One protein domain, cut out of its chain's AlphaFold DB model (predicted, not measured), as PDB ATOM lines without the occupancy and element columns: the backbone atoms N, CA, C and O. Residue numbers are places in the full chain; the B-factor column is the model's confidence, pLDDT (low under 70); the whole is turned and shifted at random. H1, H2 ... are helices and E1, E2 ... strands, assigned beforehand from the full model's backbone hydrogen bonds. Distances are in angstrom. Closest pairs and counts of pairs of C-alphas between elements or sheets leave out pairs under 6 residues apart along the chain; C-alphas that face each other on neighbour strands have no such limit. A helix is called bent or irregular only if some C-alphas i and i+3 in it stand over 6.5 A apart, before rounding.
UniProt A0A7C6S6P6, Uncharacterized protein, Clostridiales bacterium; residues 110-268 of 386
ATOM      1  N   THR A 110      35.352 -22.665  35.453       82.50
ATOM      2  CA  THR A 110      35.244 -21.537  36.390       82.50
ATOM      3  C   THR A 110      34.764 -20.278  35.666       82.50
ATOM      4  O   THR A 110      33.831 -19.616  36.117       82.50
ATOM      5  N   THR A 111      35.341 -19.998  34.497       81.69
ATOM      6  CA  THR A 111      34.938 -18.938  33.561       81.69
ATOM      7  C   THR A 111      33.487 -19.122  33.155       81.69
ATOM      8  O   THR A 111      32.697 -18.181  33.221       81.69
ATOM      9  N   HIS A 112      33.124 -20.347  32.768       80.06
ATOM     10  CA  HIS A 112      31.780 -20.687  32.334       80.06
ATOM     11  C   HIS A 112      30.750 -20.455  33.441       80.06
ATOM     12  O   HIS A 112      29.744 -19.785  33.206       80.06
ATOM     13  N   LYS A 113      31.018 -20.939  34.663       83.12
ATOM     14  CA  LYS A 113      30.150 -20.739  35.833       83.12
ATOM     15  C   LYS A 113      29.988 -19.258  36.161       83.12
ATOM     16  O   LYS A 113      28.857 -18.795  36.291       83.12
ATOM     17  N   PHE A 114      31.093 -18.513  36.238       88.38
ATOM     18  CA  PHE A 114      31.060 -17.089  36.579       88.38
ATOM     19  C   PHE A 114      30.311 -16.269  35.521       88.38
ATOM     20  O   PHE A 114      29.515 -15.401  35.871       88.38
ATOM     21  N   LEU A 115      30.480 -16.587  34.229       84.62
ATOM     22  CA  LEU A 115      29.675 -15.993  33.159       84.62
ATOM     23  C   LEU A 115      28.179 -16.200  33.412       84.62
ATOM     24  O   LEU A 115      27.419 -15.237  33.375       84.62
ATOM     25  N   GLY A 116      27.762 -17.434  33.700       85.62
ATOM     26  CA  GLY A 116      26.365 -17.733  34.001       85.62
ATOM     27  C   GLY A 116      25.829 -16.911  35.173       85.62
ATOM     28  O   GLY A 116      24.707 -16.420  35.127       85.62
ATOM     29  N   GLU A 117      26.614 -16.720  36.232       89.56
ATOM     30  CA  GLU A 117      26.208 -15.886  37.369       89.56
ATOM     31  C   GLU A 117      26.076 -14.401  37.004       89.56
ATOM     32  O   GLU A 117      25.093 -13.768  37.388       89.56
ATOM     33  N   VAL A 118      27.005 -13.859  36.209       88.50
ATOM     34  CA  VAL A 118      26.928 -12.475  35.712       88.50
ATOM     35  C   VAL A 118      25.705 -12.274  34.814       88.50
ATOM     36  O   VAL A 118      25.013 -11.262  34.930       88.50
ATOM     37  N   LEU A 119      25.385 -13.239  33.946       83.88
ATOM     38  CA  LEU A 119      24.195 -13.175  33.093       83.88
ATOM     39  C   LEU A 119      22.898 -13.223  33.915       83.88
ATOM     40  O   LEU A 119      21.985 -12.445  33.634       83.88
ATOM     41  N   ARG A 120      22.830 -14.051  34.969       87.69
ATOM     42  CA  ARG A 120      21.683 -14.076  35.900       87.69
ATOM     43  C   ARG A 120      21.532 -12.752  36.638       87.69
ATOM     44  O   ARG A 120      20.421 -12.231  36.729       87.69
ATOM     45  N   PHE A 121      22.645 -12.205  37.130       90.38
ATOM     46  CA  PHE A 121      22.666 -10.903  37.785       90.38
ATOM     47  C   PHE A 121      22.129  -9.817  36.850       90.38
ATOM     48  O   PHE A 121      21.189  -9.119  37.213       90.38
ATOM     49  N   ASN A 122      22.664  -9.716  35.629       84.75
ATOM     50  CA  ASN A 122      22.207  -8.732  34.649       84.75
ATOM     51  C   ASN A 122      20.727  -8.934  34.305       84.75
ATOM     52  O   ASN A 122      19.975  -7.967  34.317       84.75
ATOM     53  N   SER A 123      20.278 -10.175  34.101       84.38
ATOM     54  CA  SER A 123      18.867 -10.463  33.829       84.38
ATOM     55  C   SER A 123      17.934  -9.917  34.900       84.38
ATOM     56  O   SER A 123      16.935  -9.288  34.560       84.38
ATOM     57  N   LYS A 124      18.258 -10.118  36.177       87.12
ATOM     58  CA  LYS A 124      17.442  -9.618  37.288       87.12
ATOM     59  C   LYS A 124      17.615  -8.111  37.506       87.12
ATOM     60  O   LYS A 124      16.633  -7.402  37.706       87.12
ATOM     61  N   TYR A 125      18.843  -7.602  37.437       87.25
ATOM     62  CA  TYR A 125      19.151  -6.203  37.731       87.25
ATOM     63  C   TYR A 125      18.688  -5.242  36.627       87.25
ATOM     64  O   TYR A 125      18.032  -4.245  36.916       87.25
ATOM     65  N   THR A 126      19.009  -5.535  35.363       80.94
ATOM     66  CA  THR A 126      18.704  -4.664  34.213       80.94
ATOM     67  C   THR A 126      17.416  -5.048  33.487       80.94
ATOM     68  O   THR A 126      16.922  -4.266  32.678       80.94
ATOM     69  N   GLY A 127      16.873  -6.244  33.745       79.06
ATOM     70  CA  GLY A 127      15.731  -6.803  33.012       79.06
ATOM     71  C   GLY A 127      16.105  -7.450  31.672       79.06
ATOM     72  O   GLY A 127      15.240  -7.995  30.990       79.06
ATOM     73  N   ILE A 128      17.382  -7.421  31.273       76.44
ATOM     74  CA  ILE A 128      17.840  -8.009  30.007       76.44
ATOM     75  C   ILE A 128      18.124  -9.496  30.212       76.44
ATOM     76  O   ILE A 128      19.199  -9.881  30.677       76.44
ATOM     77  N   ASN A 129      17.169 -10.351  29.856       74.88
ATOM     78  CA  ASN A 129      17.316 -11.791  30.034       74.88
ATOM     79  C   ASN A 129      18.104 -12.451  28.889       74.88
ATOM     80  O   ASN A 129      17.553 -12.751  27.834       74.88
ATOM     81  N   LEU A 130      19.394 -12.705  29.122       74.00
ATOM     82  CA  LEU A 130      20.258 -13.478  28.217       74.00
ATOM     83  C   LEU A 130      20.435 -14.943  28.642       74.00
ATOM     84  O   LEU A 130      21.141 -15.687  27.964       74.00
ATOM     85  N   MET A 131      19.815 -15.379  29.745       79.75
ATOM     86  CA  MET A 131      19.956 -16.757  30.233       79.75
ATOM     87  C   MET A 131      19.497 -17.817  29.222       79.75
ATOM     88  O   MET A 131      20.209 -18.811  29.077       79.75
ATOM     89  N   PRO A 132      18.425 -17.596  28.432       70.00
ATOM     90  CA  PRO A 132      18.009 -18.539  27.392       70.00
ATOM     91  C   PRO A 132      19.045 -18.717  26.277       70.00
ATOM     92  O   PRO A 132      18.921 -19.619  25.460       70.00
ATOM     93  N   MET A 133      20.079 -17.874  26.236       66.31
ATOM     94  CA  MET A 133      21.200 -17.977  25.300       66.31
ATOM     95  C   MET A 133      22.460 -18.575  25.947       66.31
ATOM     96  O   MET A 133      23.464 -18.787  25.269       66.31
ATOM     97  N   TYR A 134      22.431 -18.828  27.256       72.31
ATOM     98  CA  TYR A 134      23.543 -19.375  28.016       72.31
ATOM     99  C   TYR A 134      23.405 -20.890  28.131       72.31
ATOM    100  O   TYR A 134      22.501 -21.398  28.795       72.31
ATOM    101  N   ASN A 135      24.339 -21.606  27.506       73.56
ATOM    102  CA  ASN A 135      24.512 -23.031  27.739       73.56
ATOM    103  C   ASN A 135      24.992 -23.230  29.182       73.56
ATOM    104  O   ASN A 135      26.015 -22.664  29.532       73.56
ATOM    105  N   CYS A 136      24.280 -23.987  30.016       75.00
ATOM    106  CA  CYS A 136      24.648 -24.251  31.412       75.00
ATOM    107  C   CYS A 136      25.368 -25.599  31.616       75.00
ATOM    108  O   CYS A 136      25.573 -26.038  32.755       75.00
ATOM    109  N   PHE A 137      25.729 -26.273  30.520       71.75
ATOM    110  CA  PHE A 137      26.417 -27.557  30.540       71.75
ATOM    111  C   PHE A 137      27.878 -27.428  31.002       71.75
ATOM    112  O   PHE A 137      28.665 -26.679  30.428       71.75
ATOM    113  N   LEU A 138      28.268 -28.202  32.022       66.81
ATOM    114  CA  LEU A 138      29.577 -28.075  32.679       66.81
ATOM    115  C   LEU A 138      30.683 -28.975  32.102       66.81
ATOM    116  O   LEU A 138      31.785 -28.980  32.647       66.81
ATOM    117  N   ASN A 139      30.393 -29.760  31.059       65.44
ATOM    118  CA  ASN A 139      31.265 -30.828  30.545       65.44
ATOM    119  C   ASN A 139      31.718 -31.856  31.590       65.44
ATOM    120  O   ASN A 139      32.744 -32.517  31.443       65.44
ATOM    121  N   GLU A 140      30.940 -32.010  32.657       74.19
ATOM    122  CA  GLU A 140      31.156 -33.043  33.659       74.19
ATOM    123  C   GLU A 140      30.184 -34.195  33.403       74.19
ATOM    124  O   GLU A 140      28.966 -34.001  33.311       74.19
ATOM    125  N   ILE A 141      30.737 -35.401  33.300       82.12
ATOM    126  CA  ILE A 141      29.983 -36.639  33.125       82.12
ATOM    127  C   ILE A 141      30.294 -37.533  34.318       82.12
ATOM    128  O   ILE A 141      31.455 -37.819  34.603       82.12
ATOM    129  N   VAL A 142      29.251 -37.985  35.008       88.38
ATOM    130  CA  VAL A 142      29.370 -39.052  36.002       88.38
ATOM    131  C   VAL A 142      29.043 -40.366  35.302       88.38
ATOM    132  O   VAL A 142      27.921 -40.571  34.837       88.38
ATOM    133  N   GLU A 143      30.031 -41.246  35.181       90.38
ATOM    134  CA  GLU A 143      29.861 -42.547  34.533       90.38
ATOM    135  C   GLU A 143      29.230 -43.544  35.516       90.38
ATOM    136  O   GLU A 143      29.852 -43.940  36.501       90.38
ATOM    137  N   GLY A 144      27.980 -43.938  35.265       90.62
ATOM    138  CA  GLY A 144      27.277 -44.987  36.012       90.62
ATOM    139  C   GLY A 144      27.541 -46.379  35.454       90.62
ATOM    140  O   GLY A 144      28.384 -46.548  34.581       90.62
ATOM    141  N   ALA A 145      26.815 -47.403  35.902       89.88
ATOM    142  CA  ALA A 145      26.980 -48.751  35.336       89.88
ATOM    143  C   ALA A 145      26.413 -48.852  33.906       89.88
ATOM    144  O   ALA A 145      27.108 -49.283  32.985       89.88
ATOM    145  N   GLN A 146      25.168 -48.403  33.721       93.19
ATOM    146  CA  GLN A 146      24.403 -48.508  32.466       93.19
ATOM    147  C   GLN A 146      24.213 -47.162  31.750       93.19
ATOM    148  O   GLN A 146      23.889 -47.123  30.562       93.19
ATOM    149  N   TYR A 147      24.416 -46.058  32.466       92.69
ATOM    150  CA  TYR A 147      24.123 -44.711  31.994       92.69
ATOM    151  C   TYR A 147      25.291 -43.767  32.260       92.69
ATOM    152  O   TYR A 147      26.058 -43.959  33.200       92.69
ATOM    153  N   ASN A 148      25.384 -42.728  31.442       89.44
ATOM    154  CA  ASN A 148      26.172 -41.535  31.696       89.44
ATOM    155  C   ASN A 148      25.238 -40.439  32.218       89.44
ATOM    156  O   ASN A 148      24.156 -40.225  31.661       89.44
ATOM    157  N   TYR A 149      25.660 -39.747  33.273       90.88
ATOM    158  CA  TYR A 149      24.914 -38.651  33.882       90.88
ATOM    159  C   TYR A 149      25.617 -37.336  33.594       90.88
ATOM    160  O   TYR A 149      26.676 -37.038  34.143       90.88
ATOM    161  N   TYR A 150      25.017 -36.557  32.711       87.06
ATOM    162  CA  TYR A 150      25.553 -35.282  32.275       87.06
ATOM    163  C   TYR A 150      25.133 -34.177  33.229       87.06
ATOM    164  O   TYR A 150      23.944 -34.038  33.517       87.06
ATOM    165  N   LYS A 151      26.099 -33.398  33.712       86.50
ATOM    166  CA  LYS A 151      25.887 -32.426  34.782       86.50
ATOM    167  C   LYS A 151      25.819 -30.995  34.255       86.50
ATOM    168  O   LYS A 151      26.689 -30.542  33.508       86.50
ATOM    169  N   CYS A 152      24.810 -30.267  34.714       84.88
ATOM    170  CA  CYS A 152      24.590 -28.857  34.419       84.88
ATOM    171  C   CYS A 152      24.423 -28.074  35.724       84.88
ATOM    172  O   CYS A 152      23.866 -28.587  36.700       84.88
ATOM    173  N   SER A 153      24.877 -26.822  35.734       84.06
ATOM    174  CA  SER A 153      24.564 -25.914  36.839       84.06
ATOM    175  C   SER A 153      23.075 -25.581  36.830       84.06
ATOM    176  O   SER A 153      22.539 -25.201  35.788       84.06
ATOM    177  N   ALA A 154      22.432 -25.682  37.992       86.19
ATOM    178  CA  ALA A 154      21.016 -25.390  38.152       86.19
ATOM    179  C   ALA A 154      20.765 -24.317  39.222       86.19
ATOM    180  O   ALA A 154      21.611 -24.039  40.071       86.19
ATOM    181  N   LYS A 155      19.587 -23.703  39.157       83.56
ATOM    182  CA  LYS A 155      19.074 -22.688  40.074       83.56
ATOM    183  C   LYS A 155      17.617 -22.987  40.392       83.56
ATOM    184  O   LYS A 155      16.899 -23.567  39.575       83.56
ATOM    185  N   LEU A 156      17.191 -22.614  41.594       80.12
ATOM    186  CA  LEU A 156      15.840 -22.893  42.058       80.12
ATOM    187  C   LEU A 156      14.813 -22.110  41.238       80.12
ATOM    188  O   LEU A 156      15.036 -20.958  40.861       80.12
ATOM    189  N   ALA A 157      13.661 -22.744  40.998       74.75
ATOM    190  CA  ALA A 157      12.528 -22.153  40.283       74.75
ATOM    191  C   ALA A 157      12.907 -21.560  38.910       74.75
ATOM    192  O   ALA A 157      12.407 -20.505  38.511       74.75
ATOM    193  N   LYS A 158      13.820 -22.229  38.199       82.75
ATOM    194  CA  LYS A 158      14.163 -21.932  36.809       82.75
ATOM    195  C   LYS A 158      13.669 -23.039  35.888       82.75
ATOM    196  O   LYS A 158      13.730 -24.219  36.231       82.75
ATOM    197  N   THR A 159      13.220 -22.630  34.711       83.94
ATOM    198  CA  THR A 159      12.986 -23.511  33.565       83.94
ATOM    199  C   THR A 159      14.302 -23.734  32.840       83.94
ATOM    200  O   THR A 159      15.126 -22.825  32.760       83.94
ATOM    201  N   TYR A 160      14.492 -24.924  32.288       85.31
ATOM    202  CA  TYR A 160      15.623 -25.261  31.437       85.31
ATOM    203  C   TYR A 160      15.119 -25.806  30.104       85.31
ATOM    204  O   TYR A 160      14.178 -26.593  30.067       85.31
ATOM    205  N   THR A 161      15.764 -25.415  29.009       81.25
ATOM    206  CA  THR A 161      15.474 -25.942  27.672       81.25
ATOM    207  C   THR A 161      16.608 -26.853  27.233       81.25
ATOM    208  O   THR A 161      17.756 -26.428  27.135       81.25
ATOM    209  N   LEU A 162      16.288 -28.113  26.958       80.25
ATOM    210  CA  LEU A 162      17.199 -29.084  26.370       80.25
ATOM    211  C   LEU A 162      16.992 -29.102  24.856       80.25
ATOM    212  O   LEU A 162      15.931 -29.491  24.373       80.25
ATOM    213  N   ILE A 163      18.021 -28.736  24.103       73.38
ATOM    214  CA  ILE A 163      18.045 -28.882  22.648       73.38
ATOM    215  C   ILE A 163      18.858 -30.125  22.316       73.38
ATOM    216  O   ILE A 163      20.008 -30.258  22.736       73.38
ATOM    217  N   THR A 164      18.272 -31.041  21.555       72.12
ATOM    218  CA  THR A 164      18.922 -32.294  21.171       72.12
ATOM    219  C   THR A 164      18.312 -32.831  19.886       72.12
ATOM    220  O   THR A 164      17.178 -32.531  19.535       72.12
ATOM    221  N   ARG A 165      19.074 -33.633  19.146       67.19
ATOM    222  CA  ARG A 165      18.602 -34.200  17.873       67.19
ATOM    223  C   ARG A 165      17.676 -35.382  18.020       67.19
ATOM    224  O   ARG A 165      16.966 -35.739  17.087       67.19
ATOM    225  N   THR A 166      17.777 -36.076  19.140       68.81
ATOM    226  CA  THR A 166      16.992 -37.284  19.332       68.81
ATOM    227  C   THR A 166      15.564 -36.919  19.708       68.81
ATOM    228  O   THR A 166      15.321 -36.043  20.529       68.81
ATOM    229  N   VAL A 167      14.627 -37.661  19.135       67.75
ATOM    230  CA  VAL A 167      13.206 -37.623  19.503       67.75
ATOM    231  C   VAL A 167      12.898 -38.510  20.713       67.75
ATOM    232  O   VAL A 167      11.783 -38.518  21.219       67.75
ATOM    233  N   LYS A 168      13.875 -39.296  21.189       78.00
ATOM    234  CA  LYS A 168      13.683 -40.143  22.368       78.00
ATOM    235  C   LYS A 168      13.589 -39.286  23.636       78.00
ATOM    236  O   LYS A 168      14.443 -38.422  23.824       78.00
ATOM    237  N   PRO A 169      12.625 -39.574  24.524       78.62
ATOM    238  CA  PRO A 169      12.527 -38.903  25.809       78.62
ATOM    239  C   PRO A 169      13.733 -39.230  26.696       78.62
ATOM    240  O   PRO A 169      14.278 -40.338  26.660       78.62
ATOM    241  N   PHE A 170      14.119 -38.266  27.525       83.75
ATOM    242  CA  PHE A 170      15.215 -38.392  28.483       83.75
ATOM    243  C   PHE A 170      14.706 -38.359  29.900       83.75
ATOM    244  O   PHE A 170      13.692 -37.727  30.176       83.75
ATOM    245  N   LYS A 171      15.467 -38.970  30.805       91.62
ATOM    246  CA  LYS A 171      15.271 -38.752  32.229       91.62
ATOM    247  C   LYS A 171      16.184 -37.644  32.729       91.62
ATOM    248  O   LYS A 171      17.369 -37.622  32.394       91.62
ATOM    249  N   TYR A 172      15.650 -36.772  33.570       91.88
ATOM    250  CA  TYR A 172      16.411 -35.728  34.242       91.88
ATOM    251  C   TYR A 172      16.099 -35.681  35.736       91.88
ATOM    252  O   TYR A 172      15.047 -36.137  36.193       91.88
ATOM    253  N   LEU A 173      17.043 -35.149  36.505       91.31
ATOM    254  CA  LEU A 173      16.952 -35.041  37.953       91.31
ATOM    255  C   LEU A 173      17.664 -33.778  38.430       91.31
ATOM    256  O   LEU A 173      18.835 -33.568  38.120       91.31
ATOM    257  N   PHE A 174      16.980 -32.987  39.248       89.38
ATOM    258  CA  PHE A 174      17.610 -31.935  40.037       89.38
ATOM    259  C   PHE A 174      18.010 -32.494  41.401       89.38
ATOM    260  O   PHE A 174      17.194 -33.128  42.064       89.38
ATOM    261  N   THR A 175      19.259 -32.309  41.824       89.06
ATOM    262  CA  THR A 175      19.720 -32.788  43.136       89.06
ATOM    263  C   THR A 175      20.991 -32.078  43.591       89.06
ATOM    264  O   THR A 175      21.747 -31.551  42.776       89.06
ATOM    265  N   THR A 176      21.237 -32.080  44.900       87.69
ATOM    266  CA  THR A 176      22.480 -31.591  45.515       87.69
ATOM    267  C   THR A 176      23.519 -32.701  45.695       87.69
ATOM    268  O   THR A 176      24.681 -32.425  45.991       87.69
ATOM    269  N   THR A 177      23.140 -33.974  45.503       85.44
ATOM    270  CA  THR A 177      24.099 -35.078  45.629       85.44
ATOM    271  C   THR A 177      25.055 -35.142  44.442       85.44
ATOM    272  O   THR A 177      24.687 -34.956  43.280       85.44
ATOM    273  N   THR A 178      26.304 -35.478  44.741       83.56
ATOM    274  CA  THR A 178      27.338 -35.822  43.757       83.56
ATOM    275  C   THR A 178      27.740 -37.295  43.836       83.56
ATOM    276  O   THR A 178      28.507 -37.778  43.005       83.56
ATOM    277  N   LYS A 179      27.226 -38.044  44.823       90.81
ATOM    278  CA  LYS A 179      27.575 -39.455  45.036       90.81
ATOM    279  C   LYS A 179      26.806 -40.341  44.056       90.81
ATOM    280  O   LYS A 179      25.585 -40.437  44.154       90.81
ATOM    281  N   LEU A 180      27.528 -41.054  43.186       89.62
ATOM    282  CA  LEU A 180      26.953 -41.882  42.117       89.62
ATOM    283  C   LEU A 180      25.878 -42.865  42.607       89.62
ATOM    284  O   LEU A 180      24.776 -42.855  42.076       89.62
ATOM    285  N   LYS A 181      26.140 -43.660  43.654       90.12
ATOM    286  CA  LYS A 181      25.148 -44.631  44.171       90.12
ATOM    287  C   LYS A 181      23.829 -43.963  44.577       90.12
ATOM    288  O   LYS A 181      22.750 -44.481  44.308       90.12
ATOM    289  N   THR A 182      23.915 -42.802  45.227       89.62
ATOM    290  CA  THR A 182      22.738 -42.014  45.612       89.62
ATOM    291  C   THR A 182      22.052 -41.425  44.383       89.62
ATOM    292  O   THR A 182      20.827 -41.426  44.322       89.62
ATOM    293  N   LEU A 183      22.828 -40.956  43.404       90.00
ATOM    294  CA  LEU A 183      22.323 -40.421  42.143       90.00
ATOM    295  C   LEU A 183      21.530 -41.481  41.364       90.00
ATOM    296  O   LEU A 183      20.384 -41.231  41.009       90.00
ATOM    297  N   GLU A 184      22.090 -42.677  41.160       90.94
ATOM    298  CA  GLU A 184      21.427 -43.788  40.459       90.94
ATOM    299  C   GLU A 184      20.098 -44.159  41.137       90.94
ATOM    300  O   GLU A 184      19.067 -44.247  40.472       90.94
ATOM    301  N   HIS A 185      20.094 -44.269  42.470       90.56
ATOM    302  CA  HIS A 185      18.877 -44.531  43.240       90.56
ATOM    303  C   HIS A 185      17.822 -43.418  43.097       90.56
ATOM    304  O   HIS A 185      16.628 -43.695  42.938       90.56
ATOM    305  N   GLN A 186      18.240 -42.148  43.130       89.44
ATOM    306  CA  GLN A 186      17.333 -41.018  42.921       89.44
ATOM    307  C   GLN A 186      16.792 -40.974  41.489       89.44
ATOM    308  O   GLN A 186      15.638 -40.608  41.295       89.44
ATOM    309  N   PHE A 187      17.560 -41.403  40.485       90.00
ATOM    310  CA  PHE A 187      17.052 -41.513  39.119       90.00
ATOM    311  C   PHE A 187      15.960 -42.577  38.970       90.00
ATOM    312  O   PHE A 187      15.046 -42.418  38.162       90.00
ATOM    313  N   THR A 188      16.013 -43.651  39.756       88.25
ATOM    314  CA  THR A 188      14.950 -44.665  39.774       88.25
ATOM    315  C   THR A 188      13.664 -44.144  40.415       88.25
ATOM    316  O   THR A 188      12.579 -44.500  39.969       88.25
ATOM    317  N   THR A 189      13.781 -43.313  41.452       87.62
ATOM    318  CA  THR A 189      12.655 -42.958  42.334       87.62
ATOM    319  C   THR A 189      12.082 -41.561  42.100       87.62
ATOM    320  O   THR A 189      10.919 -41.329  42.411       87.62
ATOM    321  N   LYS A 190      12.885 -40.625  41.585       87.81
ATOM    322  CA  LYS A 190      12.561 -39.190  41.518       87.81
ATOM    323  C   LYS A 190      12.799 -38.549  40.152       87.81
ATOM    324  O   LYS A 190      12.432 -37.388  39.978       87.81
ATOM    325  N   ALA A 191      13.445 -39.240  39.209       88.62
ATOM    326  CA  ALA A 191      13.688 -38.642  37.901       88.62
ATOM    327  C   ALA A 191      12.388 -38.409  37.143       88.62
ATOM    328  O   ALA A 191      11.447 -39.201  37.196       88.62
ATOM    329  N   ARG A 192      12.399 -37.325  36.385       88.56
ATOM    330  CA  ARG A 192      11.318 -36.907  35.505       88.56
ATOM    331  C   ARG A 192      11.685 -37.227  34.075       88.56
ATOM    332  O   ARG A 192      12.866 -37.362  33.761       88.56
ATOM    333  N   THR A 193      10.683 -37.318  33.218       86.75
ATOM    334  CA  THR A 193      10.889 -37.489  31.784       86.75
ATOM    335  C   THR A 193      10.743 -36.136  31.097       86.75
ATOM    336  O   THR A 193       9.805 -35.405  31.390       86.75
ATOM    337  N   CYS A 194      11.676 -35.782  30.215       81.12
ATOM    338  CA  CYS A 194      11.567 -34.590  29.383       81.12
ATOM    339  C   CYS A 194      10.387 -34.737  28.416       81.12
ATOM    340  O   CYS A 194      10.311 -35.735  27.693       81.12
ATOM    341  N   GLU A 195       9.519 -33.730  28.352       72.25
ATOM    342  CA  GLU A 195       8.446 -33.672  27.363       72.25
ATOM    343  C   GLU A 195       8.956 -32.974  26.102       72.25
ATOM    344  O   GLU A 195       9.525 -31.881  26.159       72.25
ATOM    345  N   GLN A 196       8.814 -33.641  24.956       76.06
ATOM    346  CA  GLN A 196       9.132 -33.029  23.674       76.06
ATOM    347  C   GLN A 196       8.025 -32.042  23.327       76.06
ATOM    348  O   GLN A 196       6.848 -32.406  23.342       76.06
ATOM    349  N   ILE A 197       8.392 -30.824  22.943       69.56
ATOM    350  CA  ILE A 197       7.396 -29.876  22.455       69.56
ATOM    351  C   ILE A 197       6.966 -30.305  21.042       69.56
ATOM    352  O   ILE A 197       7.834 -30.453  20.168       69.56
ATOM    353  N   PRO A 198       5.657 -30.521  20.790       70.38
ATOM    354  CA  PRO A 198       5.169 -31.007  19.504       70.38
ATOM    355  C   PRO A 198       5.669 -30.165  18.327       70.38
ATOM    356  O   PRO A 198       5.582 -28.940  18.342       70.38
ATOM    357  N   GLY A 199       6.195 -30.832  17.295       63.72
ATOM    358  CA  GLY A 199       6.713 -30.171  16.091       63.72
ATOM    359  C   GLY A 199       8.100 -29.539  16.243       63.72
ATOM    360  O   GLY A 199       8.529 -28.814  15.349       63.72
ATOM    361  N   THR A 200       8.817 -29.808  17.340       65.00
ATOM    362  CA  THR A 200      10.134 -29.214  17.609       65.00
ATOM    363  C   THR A 200      11.194 -30.252  17.989       65.00
ATOM    364  O   THR A 200      10.879 -31.394  18.321       65.00
ATOM    365  N   SER A 201      12.468 -29.856  17.950       62.38
ATOM    366  CA  SER A 201      13.627 -30.645  18.403       62.38
ATOM    367  C   SER A 201      14.125 -30.237  19.798       62.38
ATOM    368  O   SER A 201      15.292 -30.443  20.138       62.38
ATOM    369  N   TYR A 202      13.269 -29.621  20.615       68.19
ATOM    370  CA  TYR A 202      13.626 -29.238  21.975       68.19
ATOM    371  C   TYR A 202      12.623 -29.755  23.002       68.19
ATOM    372  O   TYR A 202      11.466 -30.065  22.712       68.19
ATOM    373  N   PHE A 203      13.132 -29.880  24.218       73.94
ATOM    374  CA  PHE A 203      12.425 -30.376  25.379       73.94
ATOM    375  C   PHE A 203      12.514 -29.329  26.482       73.94
ATOM    376  O   PHE A 203      13.555 -28.686  26.649       73.94
ATOM    377  N   THR A 204      11.454 -29.184  27.262       70.44
ATOM    378  CA  THR A 204      11.461 -28.345  28.463       70.44
ATOM    379  C   THR A 204      11.643 -29.200  29.708       70.44
ATOM    380  O   THR A 204      11.167 -30.332  29.810       70.44
ATOM    381  N   MET A 205      12.403 -28.661  30.653       76.44
ATOM    382  CA  MET A 205      12.660 -29.246  31.960       76.44
ATOM    383  C   MET A 205      12.330 -28.189  32.999       76.44
ATOM    384  O   MET A 205      13.068 -27.214  33.165       76.44
ATOM    385  N   ASP A 206      11.227 -28.388  33.705       72.00
ATOM    386  CA  ASP A 206      10.792 -27.461  34.736       72.00
ATOM    387  C   ASP A 206      11.171 -27.969  36.121       72.00
ATOM    388  O   ASP A 206      10.911 -29.115  36.509       72.00
ATOM    389  N   PHE A 207      11.793 -27.077  36.890       64.88
ATOM    390  CA  PHE A 207      11.937 -27.268  38.319       64.88
ATOM    391  C   PHE A 207      10.594 -26.958  38.989       64.88
ATOM    392  O   PHE A 207      10.296 -25.800  39.296       64.88
ATOM    393  N   GLU A 208       9.768 -27.973  39.236       60.19
ATOM    394  CA  GLU A 208       8.561 -27.762  40.038       60.19
ATOM    395  C   GLU A 208       8.923 -27.612  41.516       60.19
ATOM    396  O   GLU A 208       9.441 -28.523  42.178       60.19
ATOM    397  N   LYS A 209       8.596 -26.428  42.035       49.75
ATOM    398  CA  LYS A 209       8.638 -26.084  43.456       49.75
ATOM    399  C   LYS A 209       7.797 -27.095  44.248       49.75
ATOM    400  O   LYS A 209       6.594 -27.184  44.044       49.75
ATOM    401  N   GLY A 210       8.437 -27.842  45.149       47.31
ATOM    402  CA  GLY A 210       7.765 -28.773  46.071       47.31
ATOM    403  C   GLY A 210       8.389 -30.165  46.173       47.31
ATOM    404  O   GLY A 210       8.047 -30.915  47.079       47.31
ATOM    405  N   SER A 211       9.325 -30.522  45.287       49.81
ATOM    406  CA  SER A 211       9.908 -31.877  45.255       49.81
ATOM    407  C   SER A 211      11.271 -32.016  45.951       49.81
ATOM    408  O   SER A 211      11.744 -33.142  46.136       49.81
ATOM    409  N   PHE A 212      11.887 -30.911  46.390       55.56
ATOM    410  CA  PHE A 212      13.184 -30.939  47.070       55.56
ATOM    411  C   PHE A 212      13.278 -29.902  48.201       55.56
ATOM    412  O   PHE A 212      13.143 -28.708  47.923       55.56
ATOM    413  N   PRO A 213      13.565 -30.329  49.445       55.75
ATOM    414  CA  PRO A 213      13.922 -29.439  50.544       55.75
ATOM    415  C   PRO A 213      15.375 -28.987  50.360       55.75
ATOM    416  O   PRO A 213      16.291 -29.503  50.990       55.75
ATOM    417  N   VAL A 214      15.624 -28.103  49.394       61.09
ATOM    418  CA  VAL A 214      16.949 -27.492  49.228       61.09
ATOM    419  C   VAL A 214      16.954 -26.224  50.057       61.09
ATOM    420  O   VAL A 214      16.185 -25.300  49.779       61.09
ATOM    421  N   SER A 215      17.804 -26.185  51.081       65.12
ATOM    422  CA  SER A 215      17.991 -24.965  51.859       65.12
ATOM    423  C   SER A 215      18.616 -23.869  50.992       65.12
ATOM    424  O   SER A 215      19.286 -24.119  49.987       65.12
ATOM    425  N   LEU A 216      18.434 -22.623  51.410       61.41
ATOM    426  CA  LEU A 216      18.925 -21.418  50.730       61.41
ATOM    427  C   LEU A 216      20.446 -21.468  50.510       61.41
ATOM    428  O   LEU A 216      20.977 -20.973  49.518       61.41
ATOM    429  N   PHE A 217      21.132 -22.131  51.438       61.12
ATOM    430  CA  PHE A 217      22.576 -22.315  51.460       61.12
ATOM    431  C   PHE A 217      23.053 -23.441  50.533       61.12
ATOM    432  O   PHE A 217      24.228 -23.488  50.174       61.12
ATOM    433  N   GLU A 218      22.154 -24.327  50.107       69.31
ATOM    434  CA  GLU A 218      22.469 -25.474  49.257       69.31
ATOM    435  C   GLU A 218      22.219 -25.226  47.769       69.31
ATOM    436  O   GLU A 218      22.614 -26.058  46.952       69.31
ATOM    437  N   GLU A 219      21.639 -24.086  47.378       76.12
ATOM    438  CA  GLU A 219      21.433 -23.775  45.957       76.12
ATOM    439  C   GLU A 219      22.759 -23.787  45.173       76.12
ATOM    440  O   GLU A 219      22.799 -24.224  44.026       76.12
ATOM    441  N   TYR A 220      23.872 -23.384  45.795       73.94
ATOM    442  CA  TYR A 220      25.207 -23.469  45.184       73.94
ATOM    443  C   TYR A 220      25.630 -24.902  44.826       73.94
ATOM    444  O   TYR A 220      26.467 -25.097  43.944       73.94
ATOM    445  N   ASN A 221      25.038 -25.897  45.487       82.50
ATOM    446  CA  ASN A 221      25.268 -27.314  45.243       82.50
ATOM    447  C   ASN A 221      24.199 -27.937  44.336       82.50
ATOM    448  O   ASN A 221      24.329 -29.110  43.985       82.50
ATOM    449  N   LEU A 222      23.151 -27.196  43.959       87.56
ATOM    450  CA  LEU A 222      22.079 -27.710  43.119       87.56
ATOM    451  C   LEU A 222      22.577 -27.944  41.690       87.56
ATOM    452  O   LEU A 222      23.104 -27.053  41.021       87.56
ATOM    453  N   MET A 223      22.356 -29.161  41.206       90.31
ATOM    454  CA  MET A 223      22.761 -29.594  39.877       90.31
ATOM    455  C   MET A 223      21.578 -30.209  39.141       90.31
ATOM    456  O   MET A 223      20.734 -30.874  39.741       90.31
ATOM    457  N   LEU A 224      21.558 -30.018  37.826       91.25
ATOM    458  CA  LEU A 224      20.697 -30.746  36.904       91.25
ATOM    459  C   LEU A 224      21.511 -31.880  36.285       91.25
ATOM    460  O   LEU A 224      22.552 -31.642  35.673       91.25
ATOM    461  N   TYR A 225      21.021 -33.106  36.425       92.31
ATOM    462  CA  TYR A 225      21.573 -34.280  35.769       92.31
ATOM    463  C   TYR A 225      20.643 -34.759  34.664       92.31
ATOM    464  O   TYR A 225      19.438 -34.890  34.879       92.31
ATOM    465  N   ILE A 226      21.218 -35.088  33.510       90.12
ATOM    466  CA  ILE A 226      20.523 -35.714  32.383       90.12
ATOM    467  C   ILE A 226      21.076 -37.128  32.214       90.12
ATOM    468  O   ILE A 226      22.285 -37.318  32.060       90.12
ATOM    469  N   GLN A 227      20.197 -38.125  32.267       92.75
ATOM    470  CA  GLN A 227      20.556 -39.532  32.124       92.75
ATOM    471  C   GLN A 227      20.533 -39.943  30.652       92.75
ATOM    472  O   GLN A 227      19.506 -39.844  29.980       92.75
ATOM    473  N   VAL A 228      21.658 -40.474  30.171       88.38
ATOM    474  CA  VAL A 228      21.826 -40.954  28.792       88.38
ATOM    475  C   VAL A 228      22.392 -42.376  28.816       88.38
ATOM    476  O   VAL A 228      23.325 -42.631  29.578       88.38
ATOM    477  N   PRO A 229      21.875 -43.330  28.020       89.44
ATOM    478  CA  PRO A 229      22.431 -44.683  27.957       89.44
ATOM    479  C   PRO A 229      23.920 -44.688  27.599       89.44
ATOM    480  O   PRO A 229      24.367 -43.914  26.747       89.44
ATOM    481  N   LYS A 230      24.698 -45.584  28.210       87.00
ATOM    482  CA  LYS A 230      26.091 -45.786  27.799       87.00
ATOM    483  C   LYS A 230      26.176 -46.220  26.337       87.00
ATOM    484  O   LYS A 230      25.305 -46.915  25.824       87.00
ATOM    485  N   GLY A 231      27.242 -45.788  25.665       78.31
ATOM    486  CA  GLY A 231      27.457 -46.039  24.237       78.31
ATOM    487  C   GLY A 231      26.680 -45.101  23.309       78.31
ATOM    488  O   GLY A 231      27.018 -45.008  22.133       78.31
ATOM    489  N   PHE A 232      25.708 -44.338  23.819       76.69
ATOM    490  CA  PHE A 232      25.066 -43.286  23.040       76.69
ATOM    491  C   PHE A 232      25.932 -42.024  23.043       76.69
ATOM    492  O   PHE A 232      26.121 -41.383  24.080       76.69
ATOM    493  N   ASN A 233      26.469 -41.663  21.875       62.19
ATOM    494  CA  ASN A 233      27.091 -40.358  21.688       62.19
ATOM    495  C   ASN A 233      25.996 -39.343  21.365       62.19
ATOM    496  O   ASN A 233      25.312 -39.482  20.352       62.19
ATOM    497  N   MET A 234      25.801 -38.357  22.232       65.25
ATOM    498  CA  MET A 234      24.805 -37.317  22.016       65.25
ATOM    499  C   MET A 234      25.415 -35.948  22.240       65.25
ATOM    500  O   MET A 234      26.085 -35.714  23.242       65.25
ATOM    501  N   ASN A 235      25.102 -35.049  21.312       63.81
ATOM    502  CA  ASN A 235      25.315 -33.623  21.467       63.81
ATOM    503  C   ASN A 235      23.979 -33.025  21.886       63.81
ATOM    504  O   ASN A 235      22.993 -33.126  21.153       63.81
ATOM    505  N   PHE A 236      23.945 -32.429  23.067       68.06
ATOM    506  CA  PHE A 236      22.805 -31.654  23.513       68.06
ATOM    507  C   PHE A 236      23.293 -30.334  24.099       68.06
ATOM    508  O   PHE A 236      24.440 -30.205  24.530       68.06
ATOM    509  N   VAL A 237      22.405 -29.351  24.091       71.75
ATOM    510  CA  VAL A 237      22.612 -28.041  24.702       71.75
ATOM    511  C   VAL A 237      21.564 -27.873  25.775       71.75
ATOM    512  O   VAL A 237      20.395 -28.175  25.543       71.75
ATOM    513  N   VAL A 238      21.978 -27.381  26.938       76.75
ATOM    514  CA  VAL A 238      21.055 -27.075  28.027       76.75
ATOM    515  C   VAL A 238      21.081 -25.584  28.259       76.75
ATOM    516  O   VAL A 238      22.123 -25.033  28.586       76.75
ATOM    517  N   LEU A 239      19.949 -24.928  28.065       80.94
ATOM    518  CA  LEU A 239      19.797 -23.490  28.217       80.94
ATOM    519  C   LEU A 239      18.996 -23.205  29.483       80.94
ATOM    520  O   LEU A 239      18.052 -23.933  29.790       80.94
ATOM    521  N   GLU A 240      19.353 -22.159  30.223       82.88
ATOM    522  CA  GLU A 240      18.556 -21.719  31.371       82.88
ATOM    523  C   GLU A 240      17.477 -20.728  30.920       82.88
ATOM    524  O   GLU A 240      17.747 -19.572  30.612       82.88
ATOM    525  N   GLY A 241      16.230 -21.172  30.928       79.06
ATOM    526  CA  GLY A 241      15.047 -20.412  30.554       79.06
ATOM    527  C   GLY A 241      14.344 -20.994  29.332       79.06
ATOM    528  O   GLY A 241      14.822 -21.937  28.696       79.06
ATOM    529  N   SER A 242      13.174 -20.435  29.032       74.31
ATOM    530  CA  SER A 242      12.381 -20.826  27.870       74.31
ATOM    531  C   SER A 242      12.829 -20.080  26.616       74.31
ATOM    532  O   SER A 242      13.125 -18.884  26.653       74.31
ATOM    533  N   LEU A 243      12.834 -20.783  25.485       68.25
ATOM    534  CA  LEU A 243      13.037 -20.184  24.162       68.25
ATOM    535  C   LEU A 243      11.748 -19.624  23.549       68.25
ATOM    536  O   LEU A 243      11.824 -18.936  22.531       68.25
ATOM    537  N   SER A 244      10.587 -19.875  24.171       67.00
ATOM    538  CA  SER A 244       9.281 -19.365  23.720       67.00
ATOM    539  C   SER A 244       9.284 -17.856  23.487       67.00
ATOM    540  O   SER A 244       8.644 -17.368  22.560       67.00
ATOM    541  N   ASP A 245      10.051 -17.125  24.293       56.31
ATOM    542  CA  ASP A 245      10.006 -15.664  24.339       56.31
ATOM    543  C   ASP A 245      10.763 -15.004  23.179       56.31
ATOM    544  O   ASP A 245      10.610 -13.806  22.939       56.31
ATOM    545  N   PHE A 246      11.592 -15.757  22.447       57.00
ATOM    546  CA  PHE A 246      12.525 -15.180  21.476       57.00
ATOM    547  C   PHE A 246      12.076 -15.321  20.022       57.00
ATOM    548  O   PHE A 246      12.730 -14.756  19.146       57.00
ATOM    549  N   ASN A 247      10.989 -16.051  19.744       55.62
ATOM    550  CA  ASN A 247      10.526 -16.360  18.384       55.62
ATOM    551  C   ASN A 247      11.690 -16.753  17.438       55.62
ATOM    552  O   ASN A 247      11.769 -16.313  16.291       55.62
ATOM    553  N   ILE A 248      12.661 -17.511  17.966       58.97
ATOM    554  CA  ILE A 248      13.855 -17.925  17.229       58.97
ATOM    555  C   ILE A 248      13.502 -19.157  16.409       58.97
ATOM    556  O   ILE A 248      13.053 -20.171  16.945       58.97
ATOM    557  N   ASP A 249      13.791 -19.098  15.112       57.97
ATOM    558  CA  ASP A 249      13.796 -20.274  14.249       57.97
ATOM    559  C   ASP A 249      15.004 -21.167  14.587       57.97
ATOM    560  O   ASP A 249      16.104 -21.038  14.036       57.97
ATOM    561  N   LEU A 250      14.799 -22.065  15.550       57.28
ATOM    562  CA  LEU A 250      15.822 -22.994  16.028       57.28
ATOM    563  C   LEU A 250      16.214 -24.032  14.975       57.28
ATOM    564  O   LEU A 250      17.289 -24.617  15.104       57.28
ATOM    565  N   SER A 251      15.416 -24.232  13.919       55.16
ATOM    566  CA  SER A 251      15.748 -25.186  12.854       55.16
ATOM    567  C   SER A 251      17.091 -24.844  12.197       55.16
ATOM    568  O   SER A 251      17.908 -25.731  11.961       55.16
ATOM    569  N   LYS A 252      17.392 -23.547  12.037       51.69
ATOM    570  CA  LYS A 252      18.675 -23.050  11.512       51.69
ATOM    571  C   LYS A 252      19.839 -23.252  12.482       51.69
ATOM    572  O   LYS A 252      20.960 -23.507  12.055       51.69
ATOM    573  N   CYS A 253      19.580 -23.151  13.785       50.53
ATOM    574  CA  CYS A 253      20.602 -23.369  14.809       50.53
ATOM    575  C   CYS A 253      20.955 -24.857  14.921       50.53
ATOM    576  O   CYS A 253      22.126 -25.206  15.022       50.53
ATOM    577  N   VAL A 254      19.947 -25.730  14.848       49.00
ATOM    578  CA  VAL A 254      20.103 -27.190  14.901       49.00
ATOM    579  C   VAL A 254      20.725 -27.735  13.610       49.00
ATOM    580  O   VAL A 254      21.580 -28.611  13.696       49.00
ATOM    581  N   ALA A 255      20.396 -27.181  12.438       46.44
ATOM    582  CA  ALA A 255      21.013 -27.571  11.166       46.44
ATOM    583  C   ALA A 255      22.535 -27.322  11.142       46.44
ATOM    584  O   ALA A 255      23.290 -28.125  10.604       46.44
ATOM    585  N   ASN A 256      23.024 -26.264  11.798       45.16
ATOM    586  CA  ASN A 256      24.465 -26.005  11.904       45.16
ATOM    587  C   ASN A 256      25.200 -26.973  12.838       45.16
ATOM    588  O   ASN A 256      26.417 -27.104  12.733       45.16
ATOM    589  N   PHE A 257      24.496 -27.701  13.713       45.34
ATOM    590  CA  PHE A 257      25.132 -28.810  14.419       45.34
ATOM    591  C   PHE A 257      25.533 -29.927  13.434       45.34
ATOM    592  O   PHE A 257      26.444 -30.695  13.746       45.34
ATOM    593  N   ASP A 258      24.800 -30.132  12.320       42.16
ATOM    594  CA  ASP A 258      24.970 -31.299  11.418       42.16
ATOM    595  C   ASP A 258      26.320 -31.294  10.704       42.16
ATOM    596  O   ASP A 258      26.926 -32.351  10.531       42.16
ATOM    597  N   ASN A 259      26.869 -30.110  10.449       42.56
ATOM    598  CA  ASN A 259      28.109 -29.931   9.704       42.56
ATOM    599  C   ASN A 259      29.315 -29.693  10.627       42.56
ATOM    600  O   ASN A 259      30.103 -28.776  10.415       42.56
ATOM    601  N   SER A 260      29.475 -30.529  11.661       40.06
ATOM    602  CA  SER A 260      30.570 -30.443  12.652       40.06
ATOM    603  C   SER A 260      32.003 -30.439  12.075       40.06
ATOM    604  O   SER A 260      32.959 -30.205  12.815       40.06
ATOM    605  N   SER A 261      32.173 -30.654  10.767       39.50
ATOM    606  CA  SER A 261      33.439 -30.486  10.049       39.50
ATOM    607  C   SER A 261      33.885 -29.023   9.882       39.50
ATOM    608  O   SER A 261      35.091 -28.796   9.818       39.50
ATOM    609  N   ASP A 262      32.975 -28.039   9.912       41.06
ATOM    610  CA  ASP A 262      33.282 -26.626   9.596       41.06
ATOM    611  C   ASP A 262      33.234 -25.671  10.804       41.06
ATOM    612  O   ASP A 262      33.169 -24.451  10.665       41.06
ATOM    613  N   LEU A 263      33.363 -26.185  12.033       40.28
ATOM    614  CA  LEU A 263      33.502 -25.333  13.231       40.28
ATOM    615  C   LEU A 263      34.748 -24.419  13.189       40.28
ATOM    616  O   LEU A 263      34.824 -23.435  13.927       40.28
ATOM    617  N   ARG A 264      35.720 -24.707  12.309       41.00
ATOM    618  CA  ARG A 264      36.893 -23.847  12.069       41.00
ATOM    619  C   ARG A 264      36.527 -22.540  11.361       41.00
ATOM    620  O   ARG A 264      37.166 -21.524  11.636       41.00
ATOM    621  N   ASP A 265      35.481 -22.534  10.536       39.34
ATOM    622  CA  ASP A 265      35.105 -21.357   9.749       39.34
ATOM    623  C   ASP A 265      34.417 -20.282  10.596       39.34
ATOM    624  O   ASP A 265      34.639 -19.092  10.363       39.34
ATOM    625  N   ILE A 266      33.700 -20.661  11.661       40.66
ATOM    626  CA  ILE A 266      33.062 -19.703  12.587       40.66
ATOM    627  C   ILE A 266      34.112 -18.844  13.315       40.66
ATOM    628  O   ILE A 266      33.914 -17.642  13.495       40.66
ATOM    629  N   ASN A 267      35.265 -19.422  13.679       39.09
ATOM    630  CA  ASN A 267      36.377 -18.678  14.291       39.09
ATOM    631  C   ASN A 267      37.100 -17.752  13.297       39.09
ATOM    632  O   ASN A 267      37.765 -16.802  13.715       39.09
ATOM    633  N   SER A 268      36.967 -18.005  11.994       40.56
ATOM    634  CA  SER A 268      37.548 -17.175  10.934       40.56
ATOM    635  C   SER A 268      36.627 -16.036  10.481       40.56
ATOM    636  O   SER A 268      37.072 -15.129   9.766       40.56
TER     637      SER A 268
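Overview. This is residues 110 to 268 of the 386 residues of an uncharacterized protein of Clostridiales bacterium (UniProt A0A7C6S6P6). Picture two small antiparallel sheets face to face, their strands crossed at 42 degrees, a sandwich that comes near to closing as a barrel: E1 comes close to E7 along one side, and on the other the stretch from 192 to 196 spans from E4 to E5. H2 lies across the outside of the four-stranded sheet, H1 meets that sheet with its first residues, H3 grazes the three-stranded sheet, and residues 259 to 268, with H4, stick out. The printed part has 159 residues, with four named helices and seven named strands in the order H1 E1 E2 E3 E4 H2 E5 E6 E7 H3 H4, a mixed class of helices and strands. The sheets run E1 E2 E6 E4 and E5 E3 E7, both antiparallel. The whole is compact, with a radius of gyration of the C-alphas of 16.0 A and spans of 44 by 42 by 33 A.

Along the chain. Find C-alpha 110 at (35.244, -21.537, 36.390); from there H1, residues 110 to 126, runs 23.7 A. Next come E1, residues 137 to 143, 15.9 A, and E2, residues 147 to 153, 19.4 A. E3, residues 159 to 164, spans 16.3 A, and E4, residues 171 to 175, follows. Look at C-alpha 180 at (26.953, -41.882, 42.117), where H2, residues 180 to 189, begins its 14.3 A. E5 is residues 202 to 206, E6 is residues 223 to 229, 19.2 A long, and E7 is residues 236 to 240. H3, residues 250 to 258, is followed by H4, residues 260 to 268, which ends at C-alpha 268, (37.548, -17.175, 10.934).

Arrangement. Begin with the strongly twisted sheet E1 E2 E6 E4. E1 and E2 form a hairpin, with N 142 and O 149 at 2.9 A; E2 and E6 have N 150 and O 226 at 2.9 A; E6 and E4 have N 225 and O 173 at 2.8 A. In the other sheet, E5 and E3 have N 162 and O 203 at 2.8 A, and E3 and E7 have N 161 and O 239 at 2.8 A. The two sheets make a sandwich, two sheets face to face, 10.2 A centre to centre where they face each other. Between them, the closest C-alphas of E1 and E7 are those of Phe 137 and Val 238, 5.9 A apart. Residues 192 to 193 pair with residues 171 to 172 of E4, and residues 195 to 196 with residues 203 to 204 of E5, both antiparallel. H1 and H2 on one face of the sheet E1 E2 E6 E4 make two layers, helices on one face of a sheet. H2 runs across the strands, at 83 degrees to E6 on the local plane and at a height over the sheet of 8.5 A. Its closest C-alpha pair with E4 is Phe 187 and Leu 173, 6.6 A. For H1 and E1 the closest are His 112 and Leu 138, 7.7 A. H3 only grazes the sheet E5 E3 E7, with residues 250 to 257. H3 and H4 meet only through their link. H4 is irregular, with C-alphas 261 and 264 at 7.8 A. In H1 and H2 every O i to N i+4 pair is within hydrogen-bond range, in H3 3 of 5, and in H4 0 of 5, beside 3 of 6 O i to N i+3 pairs.

Size, cuts and confidence. The C-alphas farthest apart are those of Pro 213 and Ser 268, 47.7 A. The printed part has no cut. Look for the long links at H2 to E5 and E5 to E6, with 12 and 16 residues. The mean pLDDT of the printed part is 74.3; 53 residues are under 70, among them residues 207 to 218 and 243 to 268.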